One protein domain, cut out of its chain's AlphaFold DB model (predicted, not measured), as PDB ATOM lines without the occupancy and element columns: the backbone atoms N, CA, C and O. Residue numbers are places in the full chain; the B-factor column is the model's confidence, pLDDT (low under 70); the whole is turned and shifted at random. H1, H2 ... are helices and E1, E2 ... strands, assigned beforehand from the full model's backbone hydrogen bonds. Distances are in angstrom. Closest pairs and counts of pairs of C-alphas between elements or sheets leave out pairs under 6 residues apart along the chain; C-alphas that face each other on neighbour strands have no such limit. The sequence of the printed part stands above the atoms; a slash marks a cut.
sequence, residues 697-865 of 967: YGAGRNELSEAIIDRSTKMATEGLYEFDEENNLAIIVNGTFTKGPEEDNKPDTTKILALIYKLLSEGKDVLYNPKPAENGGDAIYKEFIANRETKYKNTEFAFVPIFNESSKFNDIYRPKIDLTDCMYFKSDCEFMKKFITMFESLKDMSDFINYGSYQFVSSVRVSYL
ATOM      1  N   TYR A 697      13.420  33.243  25.697       94.25
ATOM      2  CA  TYR A 697      12.254  33.361  26.582       94.25
ATOM      3  C   TYR A 697      12.425  34.421  27.686       94.25
ATOM      4  O   TYR A 697      11.515  34.621  28.486       94.25
ATOM      5  N   GLY A 698      13.576  35.099  27.744       92.50
ATOM      6  CA  GLY A 698      13.922  36.056  28.798       92.50
ATOM      7  C   GLY A 698      14.612  35.421  30.015       92.50
ATOM      8  O   GLY A 698      14.733  34.198  30.132       92.50
ATOM      9  N   ALA A 699      15.106  36.271  30.923       83.50
ATOM     10  CA  ALA A 699      15.753  35.826  32.160       83.50
ATOM     11  C   ALA A 699      14.760  35.040  33.043       83.50
ATOM     12  O   ALA A 699      13.589  35.404  33.135       83.50
ATOM     13  N   GLY A 700      15.206  33.942  33.659       88.00
ATOM     14  CA  GLY A 700      14.359  33.008  34.416       88.00
ATOM     15  C   GLY A 700      13.703  31.924  33.549       88.00
ATOM     16  O   GLY A 700      13.963  30.740  33.751       88.00
ATOM     17  N   ARG A 701      12.920  32.294  32.522       92.56
ATOM     18  CA  ARG A 701      12.266  31.299  31.639       92.56
ATOM     19  C   ARG A 701      13.261  30.484  30.805       92.56
ATOM     20  O   ARG A 701      12.986  29.330  30.492       92.56
ATOM     21  N   ASN A 702      14.423  31.052  30.467       94.38
ATOM     22  CA  ASN A 702      15.494  30.309  29.793       94.38
ATOM     23  C   ASN A 702      16.049  29.169  30.662       94.38
ATOM     24  O   ASN A 702      16.161  28.046  30.181       94.38
ATOM     25  N   GLU A 703      16.338  29.438  31.937       95.25
ATOM     26  CA  GLU A 703      16.854  28.436  32.884       95.25
ATOM     27  C   GLU A 703      15.830  27.320  33.117       95.25
ATOM     28  O   GLU A 703      16.170  26.138  33.124       95.25
ATOM     29  N   LEU A 704      14.554  27.694  33.235       94.62
ATOM     30  CA  LEU A 704      13.446  26.753  33.355       94.62
ATOM     31  C   LEU A 704      13.307  25.853  32.118       94.62
ATOM     32  O   LEU A 704      13.171  24.636  32.255       94.62
ATOM     33  N   SER A 705      13.384  26.432  30.918       96.00
ATOM     34  CA  SER A 705      13.331  25.677  29.663       96.00
ATOM     35  C   SER A 705      14.479  24.678  29.554       96.00
ATOM     36  O   SER A 705      14.247  23.500  29.271       96.00
ATOM     37  N   GLU A 706      15.705  25.101  29.873       95.81
ATOM     38  CA  GLU A 706      16.872  24.218  29.909       95.81
ATOM     39  C   GLU A 706      16.708  23.097  30.944       95.81
ATOM     40  O   GLU A 706      16.990  21.938  30.636       95.81
ATOM     41  N   ALA A 707      16.170  23.399  32.130       95.12
ATOM     42  CA  ALA A 707      15.894  22.403  33.162       95.12
ATOM     43  C   ALA A 707      14.843  21.366  32.723       95.12
ATOM     44  O   ALA A 707      15.005  20.173  32.992       95.12
ATOM     45  N   ILE A 708      13.783  21.785  32.020       95.00
ATOM     46  CA  ILE A 708      12.764  20.876  31.469       95.00
ATOM     47  C   ILE A 708      13.368  19.981  30.386       95.00
ATOM     48  O   ILE A 708      13.150  18.766  30.410       95.00
ATOM     49  N   ILE A 709      14.156  20.547  29.468       96.25
ATOM     50  CA  ILE A 709      14.810  19.796  28.388       96.25
ATOM     51  C   ILE A 709      15.824  18.794  28.959       96.25
ATOM     52  O   ILE A 709      15.796  17.615  28.588       96.25
ATOM     53  N   ASP A 710      16.674  19.205  29.902       96.19
ATOM     54  CA  ASP A 710      17.647  18.326  30.564       96.19
ATOM     55  C   ASP A 710      16.952  17.181  31.316       96.19
ATOM     56  O   ASP A 710      17.283  16.003  31.133       96.19
ATOM     57  N   ARG A 711      15.912  17.508  32.095       94.31
ATOM     58  CA  ARG A 711      15.096  16.516  32.801       94.31
ATOM     59  C   ARG A 711      14.429  15.546  31.829       94.31
ATOM     60  O   ARG A 711      14.431  14.348  32.096       94.31
ATOM     61  N   SER A 712      13.893  16.033  30.710       94.88
ATOM     62  CA  SER A 712      13.276  15.187  29.684       94.88
ATOM     63  C   SER A 712      14.293  14.203  29.095       94.88
ATOM     64  O   SER A 712      14.043  13.001  29.037       94.88
ATOM     65  N   THR A 713      15.504  14.667  28.782       94.38
ATOM     66  CA  THR A 713      16.561  13.840  28.187       94.38
ATOM     67  C   THR A 713      16.961  12.692  29.119       94.38
ATOM     68  O   THR A 713      17.137  11.559  28.670       94.38
ATOM     69  N   LYS A 714      17.024  12.957  30.430       93.12
ATOM     70  CA  LYS A 714      17.390  11.979  31.470       93.12
ATOM     71  C   LYS A 714      16.240  11.065  31.916       93.12
ATOM     72  O   LYS A 714      16.484  10.090  32.623       93.12
ATOM     73  N   MET A 715      14.995  11.365  31.549       90.12
ATOM     74  CA  MET A 715      13.813  10.645  32.033       90.12
ATOM     75  C   MET A 715      13.661   9.272  31.366       90.12
ATOM     76  O   MET A 715      13.570   9.187  30.144       90.12
ATOM     77  N   ALA A 716      13.551   8.193  32.143       88.25
ATOM     78  CA  ALA A 716      13.073   6.909  31.628       88.25
ATOM     79  C   ALA A 716      11.543   6.955  31.492       88.25
ATOM     80  O   ALA A 716      10.861   7.332  32.440       88.25
ATOM     81  N   THR A 717      11.002   6.609  30.322       86.12
ATOM     82  CA  THR A 717       9.558   6.727  30.040       86.12
ATOM     83  C   THR A 717       8.770   5.446  30.311       86.12
ATOM     84  O   THR A 717       7.542   5.468  30.251       86.12
ATOM     85  N   GLU A 718       9.447   4.323  30.573       84.31
ATOM     86  CA  GLU A 718       8.800   3.036  30.851       84.31
ATOM     87  C   GLU A 718       7.878   3.135  32.072       84.31
ATOM     88  O   GLU A 718       8.279   3.587  33.143       84.31
ATOM     89  N   GLY A 719       6.618   2.729  31.897       81.25
ATOM     90  CA  GLY A 719       5.606   2.744  32.957       81.25
ATOM     91  C   GLY A 719       5.048   4.125  33.321       81.25
ATOM     92  O   GLY A 719       4.191   4.198  34.200       81.25
ATOM     93  N   LEU A 720       5.483   5.209  32.665       82.12
ATOM     94  CA  LEU A 720       4.967   6.560  32.934       82.12
ATOM     95  C   LEU A 720       3.712   6.916  32.119       82.12
ATOM     96  O   LEU A 720       2.999   7.853  32.479       82.12
ATOM     97  N   TYR A 721       3.434   6.176  31.045       84.25
ATOM     98  CA  TYR A 721       2.300   6.387  30.145       84.25
ATOM     99  C   TYR A 721       1.803   5.056  29.567       84.25
ATOM    100  O   TYR A 721       2.550   4.075  29.508       84.25
ATOM    101  N   GLU A 722       0.551   5.039  29.122       84.62
ATOM    102  CA  GLU A 722      -0.016   3.970  28.299       84.62
ATOM    103  C   GLU A 722       0.125   4.360  26.825       84.62
ATOM    104  O   GLU A 722      -0.126   5.510  26.465       84.62
ATOM    105  N   PHE A 723       0.552   3.437  25.967       86.12
ATOM    106  CA  PHE A 723       0.703   3.715  24.540       86.12
ATOM    107  C   PHE A 723      -0.392   3.019  23.740       86.12
ATOM    108  O   PHE A 723      -0.514   1.796  23.771       86.12
ATOM    109  N   ASP A 724      -1.165   3.812  23.010       82.88
ATOM    110  CA  ASP A 724      -2.092   3.338  21.997       82.88
ATOM    111  C   ASP A 724      -1.361   3.303  20.647       82.88
ATOM    112  O   ASP A 724      -1.184   4.328  19.979       82.88
ATOM    113  N   GLU A 725      -0.896   2.106  20.277       81.12
ATOM    114  CA  GLU A 725      -0.175   1.861  19.024       81.12
ATOM    115  C   GLU A 725      -1.027   2.161  17.786       81.12
ATOM    116  O   GLU A 725      -0.486   2.611  16.775       81.12
ATOM    117  N   GLU A 726      -2.345   1.935  17.849       78.62
ATOM    118  CA  GLU A 726      -3.246   2.142  16.710       78.62
ATOM    119  C   GLU A 726      -3.338   3.631  16.360       78.62
ATOM    120  O   GLU A 726      -3.361   3.998  15.184       78.62
ATOM    121  N   ASN A 727      -3.317   4.490  17.381       75.19
ATOM    122  CA  ASN A 727      -3.472   5.934  17.228       75.19
ATOM    123  C   ASN A 727      -2.154   6.728  17.319       75.19
ATOM    124  O   ASN A 727      -2.183   7.954  17.152       75.19
ATOM    125  N   ASN A 728      -1.015   6.061  17.559       82.44
ATOM    126  CA  ASN A 728       0.277   6.677  17.906       82.44
ATOM    127  C   ASN A 728       0.128   7.712  19.038       82.44
ATOM    128  O   ASN A 728       0.582   8.857  18.934       82.44
ATOM    129  N   LEU A 729      -0.587   7.322  20.094       86.25
ATOM    130  CA  LEU A 729      -1.031   8.219  21.155       86.25
ATOM    131  C   LEU A 729      -0.501   7.752  22.512       86.25
ATOM    132  O   LEU A 729      -0.786   6.647  22.966       86.25
ATOM    133  N   ALA A 730       0.259   8.615  23.177       82.50
ATOM    134  CA  ALA A 730       0.719   8.413  24.541       82.50
ATOM    135  C   ALA A 730      -0.288   9.014  25.532       82.50
ATOM    136  O   ALA A 730      -0.531  10.220  25.538       82.50
ATOM    137  N   ILE A 731      -0.856   8.174  26.390       81.88
ATOM    138  CA  ILE A 731      -1.853   8.550  27.386       81.88
ATOM    139  C   ILE A 731      -1.163   8.652  28.746       81.88
ATOM    140  O   ILE A 731      -0.694   7.659  29.306       81.88
ATOM    141  N   ILE A 732      -1.090   9.867  29.283       78.62
ATOM    142  CA  ILE A 732      -0.518  10.133  30.605       78.62
ATOM    143  C   ILE A 732      -1.658  10.192  31.614       78.62
ATOM    144  O   ILE A 732      -2.575  10.997  31.463       78.62
ATOM    145  N   VAL A 733      -1.572   9.384  32.669       78.44
ATOM    146  CA  VAL A 733      -2.581   9.308  33.728       78.44
ATOM    147  C   VAL A 733      -1.935   9.651  35.067       78.44
ATOM    148  O   VAL A 733      -0.910   9.078  35.413       78.44
ATOM    149  N   ASN A 734      -2.533  10.541  35.869       66.00
ATOM    150  CA  ASN A 734      -1.937  10.991  37.145       66.00
ATOM    151  C   ASN A 734      -1.576   9.850  38.122       66.00
ATOM    152  O   ASN A 734      -0.678  10.009  38.949       66.00
ATOM    153  N   GLY A 735      -2.238   8.692  38.014       57.69
ATOM    154  CA  GLY A 735      -1.971   7.508  38.834       57.69
ATOM    155  C   GLY A 735      -0.615   6.823  38.596       57.69
ATOM    156  O   GLY A 735      -0.240   5.976  39.403       57.69
ATOM    157  N   THR A 736       0.139   7.165  37.541       52.69
ATOM    158  CA  THR A 736       1.449   6.544  37.247       52.69
ATOM    159  C   THR A 736       2.621   7.187  38.001       52.69
ATOM    160  O   THR A 736       3.649   6.541  38.189       52.69
ATOM    161  N   PHE A 737       2.475   8.418  38.509       51.66
ATOM    162  CA  PHE A 737       3.564   9.163  39.166       51.66
ATOM    163  C   PHE A 737       3.700   8.926  40.684       51.66
ATOM    164  O   PHE A 737       4.640   9.431  41.295       51.66
ATOM    165  N   THR A 738       2.805   8.159  41.311       46.09
ATOM    166  CA  THR A 738       2.712   8.025  42.782       46.09
ATOM    167  C   THR A 738       3.521   6.871  43.392       46.09
ATOM    168  O   THR A 738       3.388   6.603  44.582       46.09
ATOM    169  N   LYS A 739       4.386   6.184  42.633       44.09
ATOM    170  CA  LYS A 739       5.197   5.055  43.146       44.09
ATOM    171  C   LYS A 739       6.690   5.368  43.306       44.09
ATOM    172  O   LYS A 739       7.535   4.516  43.044       44.09
ATOM    173  N   GLY A 740       7.022   6.579  43.752       45.50
ATOM    174  CA  GLY A 740       8.328   6.861  44.356       45.50
ATOM    175  C   GLY A 740       8.283   6.568  45.862       45.50
ATOM    176  O   GLY A 740       7.295   6.941  46.496       45.50
ATOM    177  N   PRO A 741       9.280   5.884  46.450       43.44
ATOM    178  CA  PRO A 741       9.340   5.708  47.893       43.44
ATOM    179  C   PRO A 741       9.706   7.049  48.544       43.44
ATOM    180  O   PRO A 741      10.743   7.611  48.224       43.44
ATOM    181  N   GLU A 742       8.830   7.528  49.428       50.22
ATOM    182  CA  GLU A 742       9.095   8.558  50.446       50.22
ATOM    183  C   GLU A 742       9.665   9.903  49.949       50.22
ATOM    184  O   GLU A 742      10.867  10.112  49.974       50.22
ATOM    185  N   GLU A 743       8.786  10.833  49.548       46.16
ATOM    186  CA  GLU A 743       8.814  12.271  49.904       46.16
ATOM    187  C   GLU A 743       7.671  12.998  49.161       46.16
ATOM    188  O   GLU A 743       7.552  12.896  47.945       46.16
ATOM    189  N   ASP A 744       6.793  13.669  49.919       43.28
ATOM    190  CA  ASP A 744       5.658  14.514  49.501       43.28
ATOM    191  C   ASP A 744       4.783  14.042  48.313       43.28
ATOM    192  O   ASP A 744       5.100  14.203  47.140       43.28
ATOM    193  N   ASN A 745       3.563  13.586  48.631       49.97
ATOM    194  CA  ASN A 745       2.493  13.131  47.717       49.97
ATOM    195  C   ASN A 745       1.950  14.178  46.703       49.97
ATOM    196  O   ASN A 745       0.824  14.040  46.219       49.97
ATOM    197  N   LYS A 746       2.687  15.244  46.371       52.50
ATOM    198  CA  LYS A 746       2.314  16.171  45.294       52.50
ATOM    199  C   LYS A 746       3.020  15.756  43.999       52.50
ATOM    200  O   LYS A 746       4.242  15.629  44.004       52.50
ATOM    201  N   PRO A 747       2.292  15.561  42.884       58.62
ATOM    202  CA  PRO A 747       2.927  15.278  41.604       58.62
ATOM    203  C   PRO A 747       3.886  16.422  41.260       58.62
ATOM    204  O   PRO A 747       3.482  17.583  41.241       58.62
ATOM    205  N   ASP A 748       5.156  16.095  41.015       75.19
ATOM    206  CA  ASP A 748       6.156  17.048  40.530       75.19
ATOM    207  C   ASP A 748       5.705  17.522  39.141       75.19
ATOM    208  O   ASP A 748       5.913  16.857  38.125       75.19
ATOM    209  N   THR A 749       5.000  18.652  39.107       77.62
ATOM    210  CA  THR A 749       4.347  19.177  37.901       77.62
ATOM    211  C   THR A 749       5.335  19.454  36.769       77.62
ATOM    212  O   THR A 749       4.983  19.327  35.597       77.62
ATOM    213  N   THR A 750       6.599  19.723  37.099       82.06
ATOM    214  CA  THR A 750       7.671  19.903  36.121       82.06
ATOM    215  C   THR A 750       8.094  18.565  35.497       82.06
ATOM    216  O   THR A 750       8.521  18.537  34.343       82.06
ATOM    217  N   LYS A 751       7.935  17.420  36.188       88.44
ATOM    218  CA  LYS A 751       8.078  16.086  35.559       88.44
ATOM    219  C   LYS A 751       6.998  15.834  34.509       88.44
ATOM    220  O   LYS A 751       7.314  15.235  33.489       88.44
ATOM    221  N   ILE A 752       5.764  16.302  34.719       91.44
ATOM    222  CA  ILE A 752       4.685  16.138  33.730       91.44
ATOM    223  C   ILE A 752       5.038  16.886  32.442       91.44
ATOM    224  O   ILE A 752       5.001  16.291  31.370       91.44
ATOM    225  N   LEU A 753       5.451  18.155  32.538       94.69
ATOM    226  CA  LEU A 753       5.858  18.926  31.358       94.69
ATOM    227  C   LEU A 753       7.077  18.314  30.654       94.69
ATOM    228  O   LEU A 753       7.077  18.205  29.430       94.69
ATOM    229  N   ALA A 754       8.079  17.852  31.410       95.12
ATOM    230  CA  ALA A 754       9.243  17.165  30.847       95.12
ATOM    231  C   ALA A 754       8.867  15.850  30.139       95.12
ATOM    232  O   ALA A 754       9.433  15.546  29.089       95.12
ATOM    233  N   LEU A 755       7.899  15.091  30.670       94.69
ATOM    234  CA  LEU A 755       7.379  13.887  30.019       94.69
ATOM    235  C   LEU A 755       6.615  14.229  28.735       94.69
ATOM    236  O   LEU A 755       6.869  13.607  27.706       94.69
ATOM    237  N   ILE A 756       5.721  15.225  28.772       96.00
ATOM    238  CA  ILE A 756       4.992  15.691  27.582       96.00
ATOM    239  C   ILE A 756       5.996  16.115  26.503       96.00
ATOM    240  O   ILE A 756       5.942  15.610  25.386       96.00
ATOM    241  N   TYR A 757       6.961  16.971  26.846       96.88
ATOM    242  CA  TYR A 757       7.996  17.424  25.916       96.88
ATOM    243  C   TYR A 757       8.800  16.259  25.323       96.88
ATOM    244  O   TYR A 757       9.030  16.228  24.111       96.88
ATOM    245  N   LYS A 758       9.193  15.279  26.150       96.19
ATOM    246  CA  LYS A 758       9.901  14.080  25.685       96.19
ATOM    247  C   LYS A 758       9.097  13.322  24.636       96.19
ATOM    248  O   LYS A 758       9.615  13.046  23.560       96.19
ATOM    249  N   LEU A 759       7.841  13.010  24.939       95.75
ATOM    250  CA  LEU A 759       6.982  12.225  24.053       95.75
ATOM    251  C   LEU A 759       6.719  12.959  22.730       95.75
ATOM    252  O   LEU A 759       6.846  12.356  21.665       95.75
ATOM    253  N   LEU A 760       6.472  14.273  22.777       96.38
ATOM    254  CA  LEU A 760       6.339  15.094  21.569       96.38
ATOM    255  C   LEU A 760       7.635  15.101  20.741       96.38
ATOM    256  O   LEU A 760       7.586  15.038  19.512       96.38
ATOM    257  N   SER A 761       8.797  15.154  21.396       95.94
ATOM    258  CA  SER A 761      10.111  15.107  20.735       95.94
ATOM    259  C   SER A 761      10.421  13.735  20.121       95.94
ATOM    260  O   SER A 761      11.156  13.658  19.140       95.94
ATOM    261  N   GLU A 762       9.819  12.666  20.644       95.06
ATOM    262  CA  GLU A 762       9.854  11.309  20.081       95.06
ATOM    263  C   GLU A 762       8.835  11.090  18.944       95.06
ATOM    264  O   GLU A 762       8.751   9.988  18.405       95.06
ATOM    265  N   GLY A 763       8.059  12.113  18.561       95.12
ATOM    266  CA  GLY A 763       7.049  12.008  17.501       95.12
ATOM    267  C   GLY A 763       5.749  11.324  17.941       95.12
ATOM    268  O   GLY A 763       5.022  10.788  17.102       95.12
ATOM    269  N   LYS A 764       5.463  11.305  19.250       94.31
ATOM    270  CA  LYS A 764       4.232  10.742  19.819       94.31
ATOM    271  C   LYS A 764       3.289  11.858  20.221       94.31
ATOM    272  O   LYS A 764       3.674  12.764  20.961       94.31
ATOM    273  N   ASP A 765       2.046  11.769  19.772       95.56
ATOM    274  CA  ASP A 765       1.003  12.649  20.280       95.56
ATOM    275  C   ASP A 765       0.722  12.319  21.744       95.56
ATOM    276  O   ASP A 765       0.836  11.164  22.161       95.56
ATOM    277  N   VAL A 766       0.340  13.321  22.530       95.75
ATOM    278  CA  VAL A 766       0.147  13.163  23.972       95.75
ATOM    279  C   VAL A 766      -1.276  13.534  24.355       95.75
ATOM    280  O   VAL A 766      -1.744  14.627  24.050       95.75
ATOM    281  N   LEU A 767      -1.948  12.642  25.073       93.88
ATOM    282  CA  LEU A 767      -3.213  12.905  25.744       93.88
ATOM    283  C   LEU A 767      -2.994  12.807  27.254       93.88
ATOM    284  O   LEU A 767      -2.831  11.726  27.814       93.88
ATOM    285  N   TYR A 768      -2.965  13.952  27.920       92.38
ATOM    286  CA  TYR A 768      -2.899  14.029  29.371       92.38
ATOM    287  C   TYR A 768      -4.311  13.896  29.944       92.38
ATOM    288  O   TYR A 768      -5.157  14.745  29.675       92.38
ATOM    289  N   ASN A 769      -4.572  12.834  30.710       87.62
ATOM    290  CA  ASN A 769      -5.848  12.580  31.369       87.62
ATOM    291  C   ASN A 769      -5.668  12.473  32.900       87.62
ATOM    292  O   ASN A 769      -5.304  11.413  33.423       87.62
ATOM    293  N   PRO A 770      -5.941  13.549  33.655       82.50
ATOM    294  CA  PRO A 770      -5.710  13.583  35.095       82.50
ATOM    295  C   PRO A 770      -6.680  12.719  35.927       82.50
ATOM    296  O   PRO A 770      -6.408  12.523  37.114       82.50
ATOM    297  N   LYS A 771      -7.782  12.194  35.355       75.25
ATOM    298  CA  LYS A 771      -8.795  11.379  36.059       75.25
ATOM    299  C   LYS A 771      -9.125  10.079  35.295       75.25
ATOM    300  O   LYS A 771     -10.041  10.069  34.472       75.25
ATOM    301  N   PRO A 772      -8.482   8.937  35.599       59.75
ATOM    302  CA  PRO A 772      -8.904   7.662  35.028       59.75
ATOM    303  C   PRO A 772     -10.230   7.180  35.656       59.75
ATOM    304  O   PRO A 772     -10.316   6.913  36.849       59.75
ATOM    305  N   ALA A 773     -11.268   7.131  34.819       54.31
ATOM    306  CA  ALA A 773     -12.521   6.356  34.802       54.31
ATOM    307  C   ALA A 773     -13.047   5.516  36.007       54.31
ATOM    308  O   ALA A 773     -13.780   4.560  35.762       54.31
ATOM    309  N   GLU A 774     -12.817   5.839  37.283       50.31
ATOM    310  CA  GLU A 774     -13.429   5.048  38.379       50.31
ATOM    311  C   GLU A 774     -14.938   5.316  38.593       50.31
ATOM    312  O   GLU A 774     -15.615   4.497  39.202       50.31
ATOM    313  N   ASN A 775     -15.517   6.392  38.035       43.06
ATOM    314  CA  ASN A 775     -16.943   6.741  38.218       43.06
ATOM    315  C   ASN A 775     -17.626   7.308  36.957       43.06
ATOM    316  O   ASN A 775     -18.345   8.304  37.016       43.06
ATOM    317  N   GLY A 776     -17.391   6.724  35.780       44.81
ATOM    318  CA  GLY A 776     -18.062   7.187  34.555       44.81
ATOM    319  C   GLY A 776     -17.538   8.515  33.985       44.81
ATOM    320  O   GLY A 776     -18.140   9.042  33.049       44.81
ATOM    321  N   GLY A 777     -16.390   9.009  34.469       49.53
ATOM    322  CA  GLY A 777     -15.497   9.824  33.639       49.53
ATOM    323  C   GLY A 777     -15.045   8.942  32.470       49.53
ATOM    324  O   GLY A 777     -14.669   7.794  32.661       49.53
ATOM    325  N   ASP A 778     -15.161   9.323  31.212       70.56
ATOM    326  CA  ASP A 778     -14.758  10.612  30.696       70.56
ATOM    327  C   ASP A 778     -15.438  10.771  29.324       70.56
ATOM    328  O   ASP A 778     -14.950  10.307  28.289       70.56
ATOM    329  N   ALA A 779     -16.675  11.272  29.320       83.06
ATOM    330  CA  ALA A 779     -17.448  11.411  28.085       83.06
ATOM    331  C   ALA A 779     -16.755  12.355  27.084       83.06
ATOM    332  O   ALA A 779     -16.889  12.146  25.880       83.06
ATOM    333  N   ILE A 780     -15.960  13.311  27.581       86.12
ATOM    334  CA  ILE A 780     -15.122  14.202  26.773       86.12
ATOM    335  C   ILE A 780     -14.000  13.416  26.100       86.12
ATOM    336  O   ILE A 780     -13.883  13.465  24.880       86.12
ATOM    337  N   TYR A 781     -13.215  12.646  26.857       85.50
ATOM    338  CA  TYR A 781     -12.171  11.783  26.300       85.50
ATOM    339  C   TYR A 781     -12.724  10.809  25.265       85.50
ATOM    340  O   TYR A 781     -12.177  10.689  24.171       85.50
ATOM    341  N   LYS A 782     -13.838  10.134  25.576       86.50
ATOM    342  CA  LYS A 782     -14.460   9.182  24.644       86.50
ATOM    343  C   LYS A 782     -14.928   9.879  23.369       86.50
ATOM    344  O   LYS A 782     -14.739   9.329  22.288       86.50
ATOM    345  N   GLU A 783     -15.511  11.076  23.480       88.62
ATOM    346  CA  GLU A 783     -15.866  11.892  22.315       88.62
ATOM    347  C   GLU A 783     -14.618  12.275  21.514       88.62
ATOM    348  O   GLU A 783     -14.623  12.136  20.291       88.62
ATOM    349  N   PHE A 784     -13.561  12.738  22.183       89.88
ATOM    350  CA  PHE A 784     -12.328  13.166  21.538       89.88
ATOM    351  C   PHE A 784     -11.691  12.023  20.750       89.88
ATOM    352  O   PHE A 784     -11.514  12.163  19.544       89.88
ATOM    353  N   ILE A 785     -11.438  10.875  21.388       88.75
ATOM    354  CA  ILE A 785     -10.853   9.698  20.731       88.75
ATOM    355  C   ILE A 785     -11.717   9.251  19.547       88.75
ATOM    356  O   ILE A 785     -11.202   9.067  18.446       88.75
ATOM    357  N   ALA A 786     -13.041   9.168  19.724       90.00
ATOM    358  CA  ALA A 786     -13.954   8.754  18.655       90.00
ATOM    359  C   ALA A 786     -13.975   9.713  17.451       90.00
ATOM    360  O   ALA A 786     -14.368   9.311  16.355       90.00
ATOM    361  N   ASN A 787     -13.580  10.976  17.640       92.06
ATOM    362  CA  ASN A 787     -13.610  12.006  16.605       92.06
ATOM    363  C   ASN A 787     -12.224  12.581  16.273       92.06
ATOM    364  O   ASN A 787     -12.147  13.592  15.567       92.06
ATOM    365  N   ARG A 788     -11.134  11.969  16.753       90.31
ATOM    366  CA  ARG A 788      -9.774  12.492  16.569       90.31
ATOM    367  C   ARG A 788      -9.426  12.610  15.092       90.31
ATOM    368  O   ARG A 788      -9.092  13.688  14.627       90.31
ATOM    369  N   GLU A 789      -9.624  11.536  14.337       90.75
ATOM    370  CA  GLU A 789      -9.289  11.476  12.907       90.75
ATOM    371  C   GLU A 789     -10.300  12.193  11.992       90.75
ATOM    372  O   GLU A 789     -10.098  12.282  10.779       90.75
ATOM    373  N   THR A 790     -11.403  12.705  12.550       91.56
ATOM    374  CA  THR A 790     -12.468  13.381  11.795       91.56
ATOM    375  C   THR A 790     -12.579  14.853  12.179       91.56
ATOM    376  O   THR A 790     -12.171  15.722  11.414       91.56
ATOM    377  N   LYS A 791     -13.113  15.147  13.368       90.50
ATOM    378  CA  LYS A 791     -13.377  16.501  13.875       90.50
ATOM    379  C   LYS A 791     -12.101  17.218  14.313       90.50
ATOM    380  O   LYS A 791     -12.026  18.431  14.161       90.50
ATOM    381  N   TYR A 792     -11.130  16.479  14.853       92.12
ATOM    382  CA  TYR A 792      -9.920  17.038  15.469       92.12
ATOM    383  C   TYR A 792      -8.633  16.719  14.700       92.12
ATOM    384  O   TYR A 792      -7.536  16.870  15.229       92.12
ATOM    385  N   LYS A 793      -8.744  16.293  13.437       92.88
ATOM    386  CA  LYS A 793      -7.613  15.771  12.651       92.88
ATOM    387  C   LYS A 793      -6.438  16.753  12.567       92.88
ATOM    388  O   LYS A 793      -5.266  16.372  12.630       92.88
ATOM    389  N   ASN A 794      -6.769  18.031  12.413       93.69
ATOM    390  CA  ASN A 794      -5.792  19.100  12.254       93.69
ATOM    391  C   ASN A 794      -5.591  19.915  13.539       93.69
ATOM    392  O   ASN A 794      -4.829  20.877  13.537       93.69
ATOM    393  N   THR A 795      -6.254  19.532  14.629       96.19
ATOM    394  CA  THR A 795      -6.054  20.133  15.944       96.19
ATOM    395  C   THR A 795      -4.645  19.825  16.430       96.19
ATOM    396  O   THR A 795      -4.197  18.688  16.351       96.19
ATOM    397  N   GLU A 796      -3.955  20.827  16.955       97.56
ATOM    398  CA  GLU A 796      -2.616  20.684  17.536       97.56
ATOM    399  C   GLU A 796      -2.643  20.749  19.058       97.56
ATOM    400  O   GLU A 796      -1.793  20.167  19.730       97.56
ATOM    401  N   PHE A 797      -3.647  21.442  19.592       98.00
ATOM    402  CA  PHE A 797      -3.894  21.524  21.015       98.00
ATOM    403  C   PHE A 797      -5.393  21.470  21.298       98.00
ATOM    404  O   PHE A 797      -6.168  22.242  20.729       98.00
ATOM    405  N   ALA A 798      -5.815  20.562  22.174       97.25
ATOM    406  CA  ALA A 798      -7.209  20.478  22.597       97.25
ATOM    407  C   ALA A 798      -7.326  20.426  24.115       97.25
ATOM    408  O   ALA A 798      -6.534  19.759  24.772       97.25
ATOM    409  N   PHE A 799      -8.321  21.109  24.670       96.12
ATOM    410  CA  PHE A 799      -8.568  21.116  26.109       96.12
ATOM    411  C   PHE A 799     -10.002  21.531  26.434       96.12
ATOM    412  O   PHE A 799     -10.719  22.065  25.582       96.12
ATOM    413  N   VAL A 800     -10.418  21.299  27.677       94.06
ATOM    414  CA  VAL A 800     -11.694  21.783  28.214       94.06
ATOM    415  C   VAL A 800     -11.517  23.228  28.704       94.06
ATOM    416  O   VAL A 800     -10.741  23.458  29.635       94.06
ATOM    417  N   PRO A 801     -12.179  24.224  28.085       94.50
ATOM    418  CA  PRO A 801     -12.027  25.616  28.486       94.50
ATOM    419  C   PRO A 801     -12.916  25.969  29.686       94.50
ATOM    420  O   PRO A 801     -14.074  25.561  29.777       94.50
ATOM    421  N   ILE A 802     -12.399  26.836  30.548       92.25
ATOM    422  CA  ILE A 802     -13.133  27.595  31.555       92.25
ATOM    423  C   ILE A 802     -13.120  29.049  31.083       92.25
ATOM    424  O   ILE A 802     -12.095  29.730  31.139       92.25
ATOM    425  N   PHE A 803     -14.254  29.515  30.568       89.62
ATOM    426  CA  PHE A 803     -14.402  30.908  30.156       89.62
ATOM    427  C   PHE A 803     -14.676  31.794  31.368       89.62
ATOM    428  O   PHE A 803     -15.393  31.396  32.288       89.62
ATOM    429  N   ASN A 804     -14.126  33.005  31.344       79.81
ATOM    430  CA  ASN A 804     -14.503  34.037  32.298       79.81
ATOM    431  C   ASN A 804     -15.993  34.372  32.108       79.81
ATOM    432  O   ASN A 804     -16.510  34.306  30.995       79.81
ATOM    433  N   GLU A 805     -16.695  34.735  33.183       71.75
ATOM    434  CA  GLU A 805     -18.134  35.060  33.128       71.75
ATOM    435  C   GLU A 805     -18.442  36.344  32.332       71.75
ATOM    436  O   GLU A 805     -19.607  36.684  32.123       71.75
ATOM    437  N   SER A 806     -17.415  37.068  31.876       65.81
ATOM    438  CA  SER A 806     -17.569  38.257  31.050       65.81
ATOM    439  C   SER A 806     -18.147  37.919  29.674       65.81
ATOM    440  O   SER A 806     -17.728  36.999  28.981       65.81
ATOM    441  N   SER A 807     -19.121  38.718  29.247       61.59
ATOM    442  CA  SER A 807     -19.819  38.612  27.960       61.59
ATOM    443  C   SER A 807     -18.980  39.064  26.755       61.59
ATOM    444  O   SER A 807     -19.537  39.269  25.672       61.59
ATOM    445  N   LYS A 808     -17.661  39.267  26.897       76.62
ATOM    446  CA  LYS A 808     -16.855  39.861  25.825       76.62
ATOM    447  C   LYS A 808     -16.508  38.832  24.758       76.62
ATOM    448  O   LYS A 808     -16.112  37.703  25.034       76.62
ATOM    449  N   PHE A 809     -16.569  39.272  23.506       80.12
ATOM    450  CA  PHE A 809     -16.278  38.438  22.342       80.12
ATOM    451  C   PHE A 809     -14.863  37.832  22.350       80.12
ATOM    452  O   PHE A 809     -14.701  36.691  21.901       80.12
ATOM    453  N   ASN A 810     -13.873  38.568  22.871       83.06
ATOM    454  CA  ASN A 810     -12.458  38.175  22.888       83.06
ATOM    455  C   ASN A 810     -12.121  37.126  23.957       83.06
ATOM    456  O   ASN A 810     -11.096  36.454  23.856       83.06
ATOM    457  N   ASP A 811     -12.984  36.914  24.954       87.50
ATOM    458  CA  ASP A 811     -12.701  35.977  26.050       87.50
ATOM    459  C   ASP A 811     -12.693  34.519  25.594       87.50
ATOM    460  O   ASP A 811     -12.065  33.669  26.224       87.50
ATOM    461  N   ILE A 812     -13.299  34.237  24.437       91.38
ATOM    462  CA  ILE A 812     -13.202  32.923  23.808       91.38
ATOM    463  C   ILE A 812     -11.765  32.557  23.437       91.38
ATOM    464  O   ILE A 812     -11.493  31.374  23.301       91.38
ATOM    465  N   TYR A 813     -10.869  33.524  23.231       93.81
ATOM    466  CA  TYR A 813      -9.482  33.263  22.836       93.81
ATOM    467  C   TYR A 813      -8.549  33.128  24.040       93.81
ATOM    468  O   TYR A 813      -7.492  32.524  23.914       93.81
ATOM    469  N   ARG A 814      -8.979  33.595  25.219       92.75
ATOM    470  CA  ARG A 814      -8.207  33.580  26.473       92.75
ATOM    471  C   ARG A 814      -8.863  32.716  27.562       92.75
ATOM    472  O   ARG A 814      -9.017  33.175  28.698       92.75
ATOM    473  N   PRO A 815      -9.321  31.485  27.272       93.81
ATOM    474  CA  PRO A 815      -9.913  30.660  28.312       93.81
ATOM    475  C   PRO A 815      -8.846  30.242  29.326       93.81
ATOM    476  O   PRO A 815      -7.667  30.086  29.001       93.81
ATOM    477  N   LYS A 816      -9.279  29.978  30.554       94.75
ATOM    478  CA  LYS A 816      -8.499  29.150  31.467       94.75
ATOM    479  C   LYS A 816      -8.671  27.681  31.065       94.75
ATOM    480  O   LYS A 816      -9.699  27.300  30.515       94.75
ATOM    481  N   ILE A 817      -7.673  26.848  31.314       94.75
ATOM    482  CA  ILE A 817      -7.715  25.413  31.031       94.75
ATOM    483  C   ILE A 817      -8.264  24.690  32.264       94.75
ATOM    484  O   ILE A 817      -7.769  24.901  33.375       94.75
ATOM    485  N   ASP A 818      -9.253  23.811  32.088       93.12
ATOM    486  CA  ASP A 818      -9.644  22.874  33.143       93.12
ATOM    487  C   ASP A 818      -8.581  21.776  33.278       93.12
ATOM    488  O   ASP A 818      -8.554  20.790  32.544       93.12
ATOM    489  N   LEU A 819      -7.683  21.957  34.246       91.44
ATOM    490  CA  LEU A 819      -6.596  21.019  34.542       91.44
ATOM    491  C   LEU A 819      -7.079  19.701  35.163       91.44
ATOM    492  O   LEU A 819      -6.257  18.849  35.508       91.44
ATOM    493  N   THR A 820      -8.386  19.558  35.385       87.75
ATOM    494  CA  THR A 820      -9.001  18.359  35.949       87.75
ATOM    495  C   THR A 820      -9.619  17.449  34.887       87.75
ATOM    496  O   THR A 820     -10.126  16.387  35.254       87.75
ATOM    497  N   ASP A 821      -9.540  17.834  33.612       88.69
ATOM    498  CA  ASP A 821      -9.999  17.075  32.448       88.69
ATOM    499  C   ASP A 821      -8.875  16.892  31.411       88.69
ATOM    500  O   ASP A 821      -7.731  17.309  31.613       88.69
ATOM    501  N   CYS A 822      -9.182  16.183  30.321       89.62
ATOM    502  CA  CYS A 822      -8.183  15.789  29.339       89.62
ATOM    503  C   CYS A 822      -7.642  16.957  28.487       89.62
ATOM    504  O   CYS A 822      -8.362  17.887  28.111       89.62
ATOM    505  N   MET A 823      -6.352  16.870  28.152       94.69
ATOM    506  CA  MET A 823      -5.635  17.801  27.279       94.69
ATOM    507  C   MET A 823      -4.858  17.031  26.212       94.69
ATOM    508  O   MET A 823      -4.135  16.090  26.533       94.69
ATOM    509  N   TYR A 824      -4.968  17.446  24.957       96.50
ATOM    510  CA  TYR A 824      -4.287  16.837  23.818       96.50
ATOM    511  C   TYR A 824      -3.198  17.756  23.268       96.50
ATOM    512  O   TYR A 824      -3.425  18.954  23.110       96.50
ATOM    513  N   PHE A 825      -2.055  17.170  22.923       97.56
ATOM    514  CA  PHE A 825      -0.897  17.825  22.331       97.56
ATOM    515  C   PHE A 825      -0.420  17.031  21.116       97.56
ATOM    516  O   PHE A 825      -0.145  15.832  21.216       97.56
ATOM    517  N   LYS A 826      -0.273  17.708  19.981       96.12
ATOM    518  CA  LYS A 826       0.211  17.092  18.750       96.12
ATOM    519  C   LYS A 826       1.725  17.212  18.603       96.12
ATOM    520  O   LYS A 826       2.312  18.267  18.847       96.12
ATOM    521  N   SER A 827       2.354  16.119  18.188       95.75
ATOM    522  CA  SER A 827       3.812  15.971  18.119       95.75
ATOM    523  C   SER A 827       4.492  16.723  16.975       95.75
ATOM    524  O   SER A 827       5.686  17.014  17.064       95.75
ATOM    525  N   ASP A 828       3.767  17.079  15.916       93.44
ATOM    526  CA  ASP A 828       4.305  17.803  14.756       93.44
ATOM    527  C   ASP A 828       4.316  19.334  14.931       93.44
ATOM    528  O   ASP A 828       4.815  20.056  14.065       93.44
ATOM    529  N   CYS A 829       3.832  19.849  16.067       94.75
ATOM    530  CA  CYS A 829       3.804  21.280  16.344       94.75
ATOM    531  C   CYS A 829       5.061  21.750  17.100       94.75
ATOM    532  O   CYS A 829       5.132  21.715  18.331       94.75
ATOM    533  N   GLU A 830       6.055  22.252  16.359       94.31
ATOM    534  CA  GLU A 830       7.303  22.797  16.928       94.31
ATOM    535  C   GLU A 830       7.079  23.982  17.876       94.31
ATOM    536  O   GLU A 830       7.771  24.110  18.888       94.31
ATOM    537  N   PHE A 831       6.077  24.824  17.594       96.00
ATOM    538  CA  PHE A 831       5.692  25.904  18.500       96.00
ATOM    539  C   PHE A 831       5.303  25.346  19.873       96.00
ATOM    540  O   PHE A 831       5.826  25.811  20.881       96.00
ATOM    541  N   MET A 832       4.457  24.308  19.923       95.19
ATOM    542  CA  MET A 832       4.011  23.708  21.186       95.19
ATOM    543  C   MET A 832       5.159  23.098  21.987       95.19
ATOM    544  O   MET A 832       5.199  23.263  23.206       95.19
ATOM    545  N   LYS A 833       6.121  22.444  21.321       95.62
ATOM    546  CA  LYS A 833       7.316  21.902  21.989       95.62
ATOM    547  C   LYS A 833       8.097  23.000  22.698       95.62
ATOM    548  O   LYS A 833       8.428  22.844  23.868       95.62
ATOM    549  N   LYS A 834       8.359  24.120  22.016       96.25
ATOM    550  CA  LYS A 834       9.041  25.276  22.613       96.25
ATOM    551  C   LYS A 834       8.202  25.910  23.724       96.25
ATOM    552  O   LYS A 834       8.702  26.106  24.829       96.25
ATOM    553  N   PHE A 835       6.925  26.162  23.447       96.62
ATOM    554  CA  PHE A 835       5.994  26.848  24.338       96.62
ATOM    555  C   PHE A 835       5.876  26.149  25.698       96.62
ATOM    556  O   PHE A 835       6.026  26.793  26.729       96.62
ATOM    557  N   ILE A 836       5.714  24.822  25.725       96.31
ATOM    558  CA  ILE A 836       5.573  24.057  26.976       96.31
ATOM    559  C   ILE A 836       6.799  24.196  27.890       96.31
ATOM    560  O   ILE A 836       6.654  24.216  29.110       96.31
ATOM    561  N   THR A 837       8.001  24.327  27.323       96.62
ATOM    562  CA  THR A 837       9.233  24.457  28.121       96.62
ATOM    563  C   THR A 837       9.354  25.799  28.846       96.62
ATOM    564  O   THR A 837      10.249  25.970  29.663       96.62
ATOM    565  N   MET A 838       8.470  26.762  28.584       95.75
ATOM    566  CA  MET A 838       8.519  28.078  29.226       95.75
ATOM    567  C   MET A 838       7.852  28.130  30.602       95.75
ATOM    568  O   MET A 838       7.891  29.189  31.233       95.75
ATOM    569  N   PHE A 839       7.205  27.045  31.034       96.12
ATOM    570  CA  PHE A 839       6.301  27.038  32.183       96.12
ATOM    571  C   PHE A 839       6.718  26.019  33.234       96.12
ATOM    572  O   PHE A 839       7.236  24.956  32.910       96.12
ATOM    573  N   GLU A 840       6.463  26.319  34.506       94.62
ATOM    574  CA  GLU A 840       6.824  25.415  35.611       94.62
ATOM    575  C   GLU A 840       5.823  24.262  35.757       94.62
ATOM    576  O   GLU A 840       6.148  23.175  36.249       94.62
ATOM    577  N   SER A 841       4.583  24.512  35.326       95.31
ATOM    578  CA  SER A 841       3.448  23.598  35.421       95.31
ATOM    579  C   SER A 841       2.393  23.890  34.346       95.31
ATOM    580  O   SER A 841       2.348  24.978  33.774       95.31
ATOM    581  N   LEU A 842       1.468  22.947  34.121       95.25
ATOM    582  CA  LEU A 842       0.292  23.182  33.266       95.25
ATOM    583  C   LEU A 842      -0.600  24.324  33.790       95.25
ATOM    584  O   LEU A 842      -1.287  24.975  33.008       95.25
ATOM    585  N   LYS A 843      -0.576  24.587  35.106       95.69
ATOM    586  CA  LYS A 843      -1.298  25.712  35.710       95.69
ATOM    587  C   LYS A 843      -0.696  27.049  35.302       95.69
ATOM    588  O   LYS A 843      -1.443  27.933  34.910       95.69
ATOM    589  N   ASP A 844       0.624  27.172  35.372       95.81
ATOM    590  CA  ASP A 844       1.347  28.367  34.928       95.81
ATOM    591  C   ASP A 844       1.093  28.637  33.432       95.81
ATOM    592  O   ASP A 844       0.671  29.729  33.058       95.81
ATOM    593  N   MET A 845       1.169  27.597  32.590       96.38
ATOM    594  CA  MET A 845       0.793  27.690  31.170       96.38
ATOM    595  C   MET A 845      -0.659  28.159  30.970       96.38
ATOM    596  O   MET A 845      -0.934  29.011  30.127       96.38
ATOM    597  N   SER A 846      -1.604  27.616  31.743       96.56
ATOM    598  CA  SER A 846      -3.010  28.018  31.674       96.56
ATOM    599  C   SER A 846      -3.236  29.465  32.110       96.56
ATOM    600  O   SER A 846      -4.077  30.140  31.521       96.56
ATOM    601  N   ASP A 847      -2.571  29.914  33.173       95.50
ATOM    602  CA  ASP A 847      -2.713  31.280  33.676       95.50
ATOM    603  C   ASP A 847      -2.102  32.274  32.668       95.50
ATOM    604  O   ASP A 847      -2.686  33.328  32.418       95.50
ATOM    605  N   PHE A 848      -1.003  31.897  31.999       94.44
ATOM    606  CA  PHE A 848      -0.415  32.667  30.901       94.44
ATOM    607  C   PHE A 848      -1.387  32.840  29.723       94.44
ATOM    608  O   PHE A 848      -1.646  33.968  29.311       94.44
ATOM    609  N   ILE A 849      -1.990  31.748  29.232       94.31
ATOM    610  CA  ILE A 849      -2.986  31.794  28.143       94.31
ATOM    611  C   ILE A 849      -4.213  32.632  28.544       94.31
ATOM    612  O   ILE A 849      -4.764  33.359  27.721       94.31
ATOM    613  N   ASN A 850      -4.651  32.568  29.802       93.19
ATOM    614  CA  ASN A 850      -5.799  33.350  30.262       93.19
ATOM    615  C   ASN A 850      -5.513  34.863  30.334       93.19
ATOM    616  O   ASN A 850      -6.435  35.658  30.161       93.19
ATOM    617  N   TYR A 851      -4.257  35.261  30.564       88.56
ATOM    618  CA  TYR A 851      -3.848  36.667  30.596       88.56
ATOM    619  C   TYR A 851      -3.708  37.261  29.185       88.56
ATOM    620  O   TYR A 851      -4.346  38.267  28.872       88.56
ATOM    621  N   GLY A 852      -2.919  36.610  28.327       85.31
ATOM    622  CA  GLY A 852      -2.622  37.051  26.965       85.31
ATOM    623  C   GLY A 852      -2.220  35.856  26.108       85.31
ATOM    624  O   GLY A 852      -1.263  35.144  26.408       85.31
ATOM    625  N   SER A 853      -2.998  35.592  25.065       89.31
ATOM    626  CA  SER A 853      -2.928  34.356  24.284       89.31
ATOM    627  C   SER A 853      -2.633  34.588  22.814       89.31
ATOM    628  O   SER A 853      -2.580  33.611  22.073       89.31
ATOM    629  N   TYR A 854      -2.480  35.833  22.352       95.50
ATOM    630  CA  TYR A 854      -2.550  36.097  20.918       95.50
ATOM    631  C   TYR A 854      -1.471  35.328  20.152       95.50
ATOM    632  O   TYR A 854      -1.787  34.625  19.192       95.50
ATOM    633  N   GLN A 855      -0.217  35.379  20.616       96.00
ATOM    634  CA  GLN A 855       0.871  34.613  20.005       96.00
ATOM    635  C   GLN A 855       0.575  33.104  19.997       96.00
ATOM    636  O   GLN A 855       0.886  32.421  19.025       96.00
ATOM    637  N   PHE A 856      -0.051  32.591  21.058       96.94
ATOM    638  CA  PHE A 856      -0.434  31.189  21.177       96.94
ATOM    639  C   PHE A 856      -1.531  30.807  20.174       96.94
ATOM    640  O   PHE A 856      -1.313  29.924  19.347       96.94
ATOM    641  N   VAL A 857      -2.682  31.488  20.191       95.88
ATOM    642  CA  VAL A 857      -3.817  31.149  19.312       95.88
ATOM    643  C   VAL A 857      -3.504  31.410  17.839       95.88
ATOM    644  O   VAL A 857      -3.939  30.652  16.987       95.88
ATOM    645  N   SER A 858      -2.672  32.406  17.523       96.19
ATOM    646  CA  SER A 858      -2.226  32.654  16.145       96.19
ATOM    647  C   SER A 858      -1.197  31.639  15.633       96.19
ATOM    648  O   SER A 858      -1.015  31.531  14.424       96.19
ATOM    649  N   SER A 859      -0.546  30.866  16.511       96.81
ATOM    650  CA  SER A 859       0.513  29.914  16.131       96.81
ATOM    651  C   SER A 859       0.116  28.443  16.280       96.81
ATOM    652  O   SER A 859       0.885  27.564  15.884       96.81
ATOM    653  N   VAL A 860      -1.065  28.157  16.839       97.19
ATOM    654  CA  VAL A 860      -1.523  26.803  17.183       97.19
ATOM    655  C   VAL A 860      -2.974  26.613  16.764       97.19
ATOM    656  O   VAL A 860      -3.829  27.442  17.062       97.19
ATOM    657  N   ARG A 861      -3.291  25.474  16.138       97.69
ATOM    658  CA  ARG A 861      -4.687  25.097  15.862       97.69
ATOM    659  C   ARG A 861      -5.328  24.513  17.120       97.69
ATOM    660  O   ARG A 861      -5.102  23.355  17.479       97.69
ATOM    661  N   VAL A 862      -6.127  25.326  17.794       97.31
ATOM    662  CA  VAL A 862      -6.777  25.039  19.072       97.31
ATOM    663  C   VAL A 862      -8.180  24.466  18.868       97.31
ATOM    664  O   VAL A 862      -8.954  24.889  18.009       97.31
ATOM    665  N   SER A 863      -8.562  23.492  19.690       96.38
ATOM    666  CA  SER A 863      -9.946  23.021  19.764       96.38
ATOM    667  C   SER A 863     -10.434  22.895  21.194       96.38
ATOM    668  O   SER A 863      -9.756  22.357  22.063       96.38
ATOM    669  N   TYR A 864     -11.663  23.343  21.424       95.06
ATOM    670  CA  TYR A 864     -12.314  23.185  22.716       95.06
ATOM    671  C   TYR A 864     -13.077  21.873  22.802       95.06
ATOM    672  O   TYR A 864     -13.840  21.497  21.906       95.06
ATOM    673  N   LEU A 865     -12.865  21.186  23.915       92.50
ATOM    674  CA  LEU A 865     -13.511  19.936  24.259       92.50
ATOM    675  C   LEU A 865     -14.719  20.256  25.148       92.50
ATOM    676  O   LEU A 865     -14.585  20.490  26.343       92.50
TER     677      LEU A 865
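AT A GLANCE: This is residues 697 to 865 of the 967 residues of an uncharacterized protein of viral metagenome (UniProt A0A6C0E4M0). A twisted six-stranded sheet runs through the body, with H2 over one face and the shorter H3 over the opposite face. On H2's side, H1 packs across H2 with its residues 708 to 713, H5 runs alongside H2, and H6 and H7 lie beyond H5; residues 739 to 744 and 805 to 810 stick out. The printed part has 169 residues, with seven named helices and six named strands in the order H1 E1 E2 H2 E3 H3 E4 H4 E5 H5 H6 H7 E6. The sheet runs E1 E2 E3 E5 E4 E6 and is mixed, as is the class, helices and strands. The whole is compact, with a radius of gyration of the C-alphas of 15.8 A and spans of 48 by 43 by 30 A.

IN THESE COORDINATES: The strands are E1, residues 722 to 724; E2, 729 to 733, 12.7 A long; E3, 765 to 769, 13.0 A; E4, 797 to 799; E5, 823 to 825; and E6, 862 to 864, ending at C-alpha 864 (-12.314, 23.185, 22.716). The helices are H1, residues 701 to 714, 20.0 A, beginning at C-alpha 701 (12.266, 31.299, 31.639); H2, 749 to 761, 18.6 A; H3, 779 to 787, 12.1 A; H4, 809 to 812; H5, 830 to 836, 10.3 A; H6, 842 to 851, 14.4 A; and H7, 854 to 859.

HOW THE PARTS SIT: The sheet is twisted, its C-alphas up to 4.5 A off the best plane. E1 and E2 form an antiparallel hairpin, with N 722 and O 731 2.9 A apart. E2 and E3 are parallel, N 730 to O 765 at 2.8 A; with H2 they form a strand-helix-strand unit, two parallel neighbours joined through a helix, its crossover right-handed. E5 is antiparallel to E3, N 768 to O 823 at 2.8 A, and to E4, N 824 to O 798 at 2.8 A. E4 and the edge strand E6 are parallel, N 863 to O 797 at 2.9 A. E3, H3 and E4 form a split unit, with E5 between the strands, its crossover left-handed. H2 runs along E3 at 11 degrees on the local plane, at a height over the sheet of 9.4 A; H3 is on the opposite face, over E5, at 10.2 A. H1 touches H2, closest at the C-alphas of Ser 712 and Ala 754, 4.6 A, at a steep tilt of 69 degrees, only just short of about perpendicular. H2 touches H5, closest at the C-alphas of Tyr 757 and Lys 833, 6.0 A, at a shallow tilt of 8 degrees, opposite ways. H5 is close to but not clearly touching H6, closest C-alphas Ile 836 and Met 845 at 7.3 A, and H7, Phe 831 and Ser 859 at 7.0 A. H4 touches no helix and is not on the sheet. Every O i to N i+4 pair is within hydrogen-bond range in H1, H2, H3, H5, H6 and H7; H4 is too short for such a pair, and its one O i to N i+3 pair is not within range.

THE WHOLE: The two C-alphas farthest apart, those of Pro 741 and Phe 809, are 48.8 A apart. The printed part has no cut, and its one long link is E2 to H2, 15 residues. Mean pLDDT of the printed part is 85.9; residues 734 to 747, 772 to 777 and 806 to 807 are under 70.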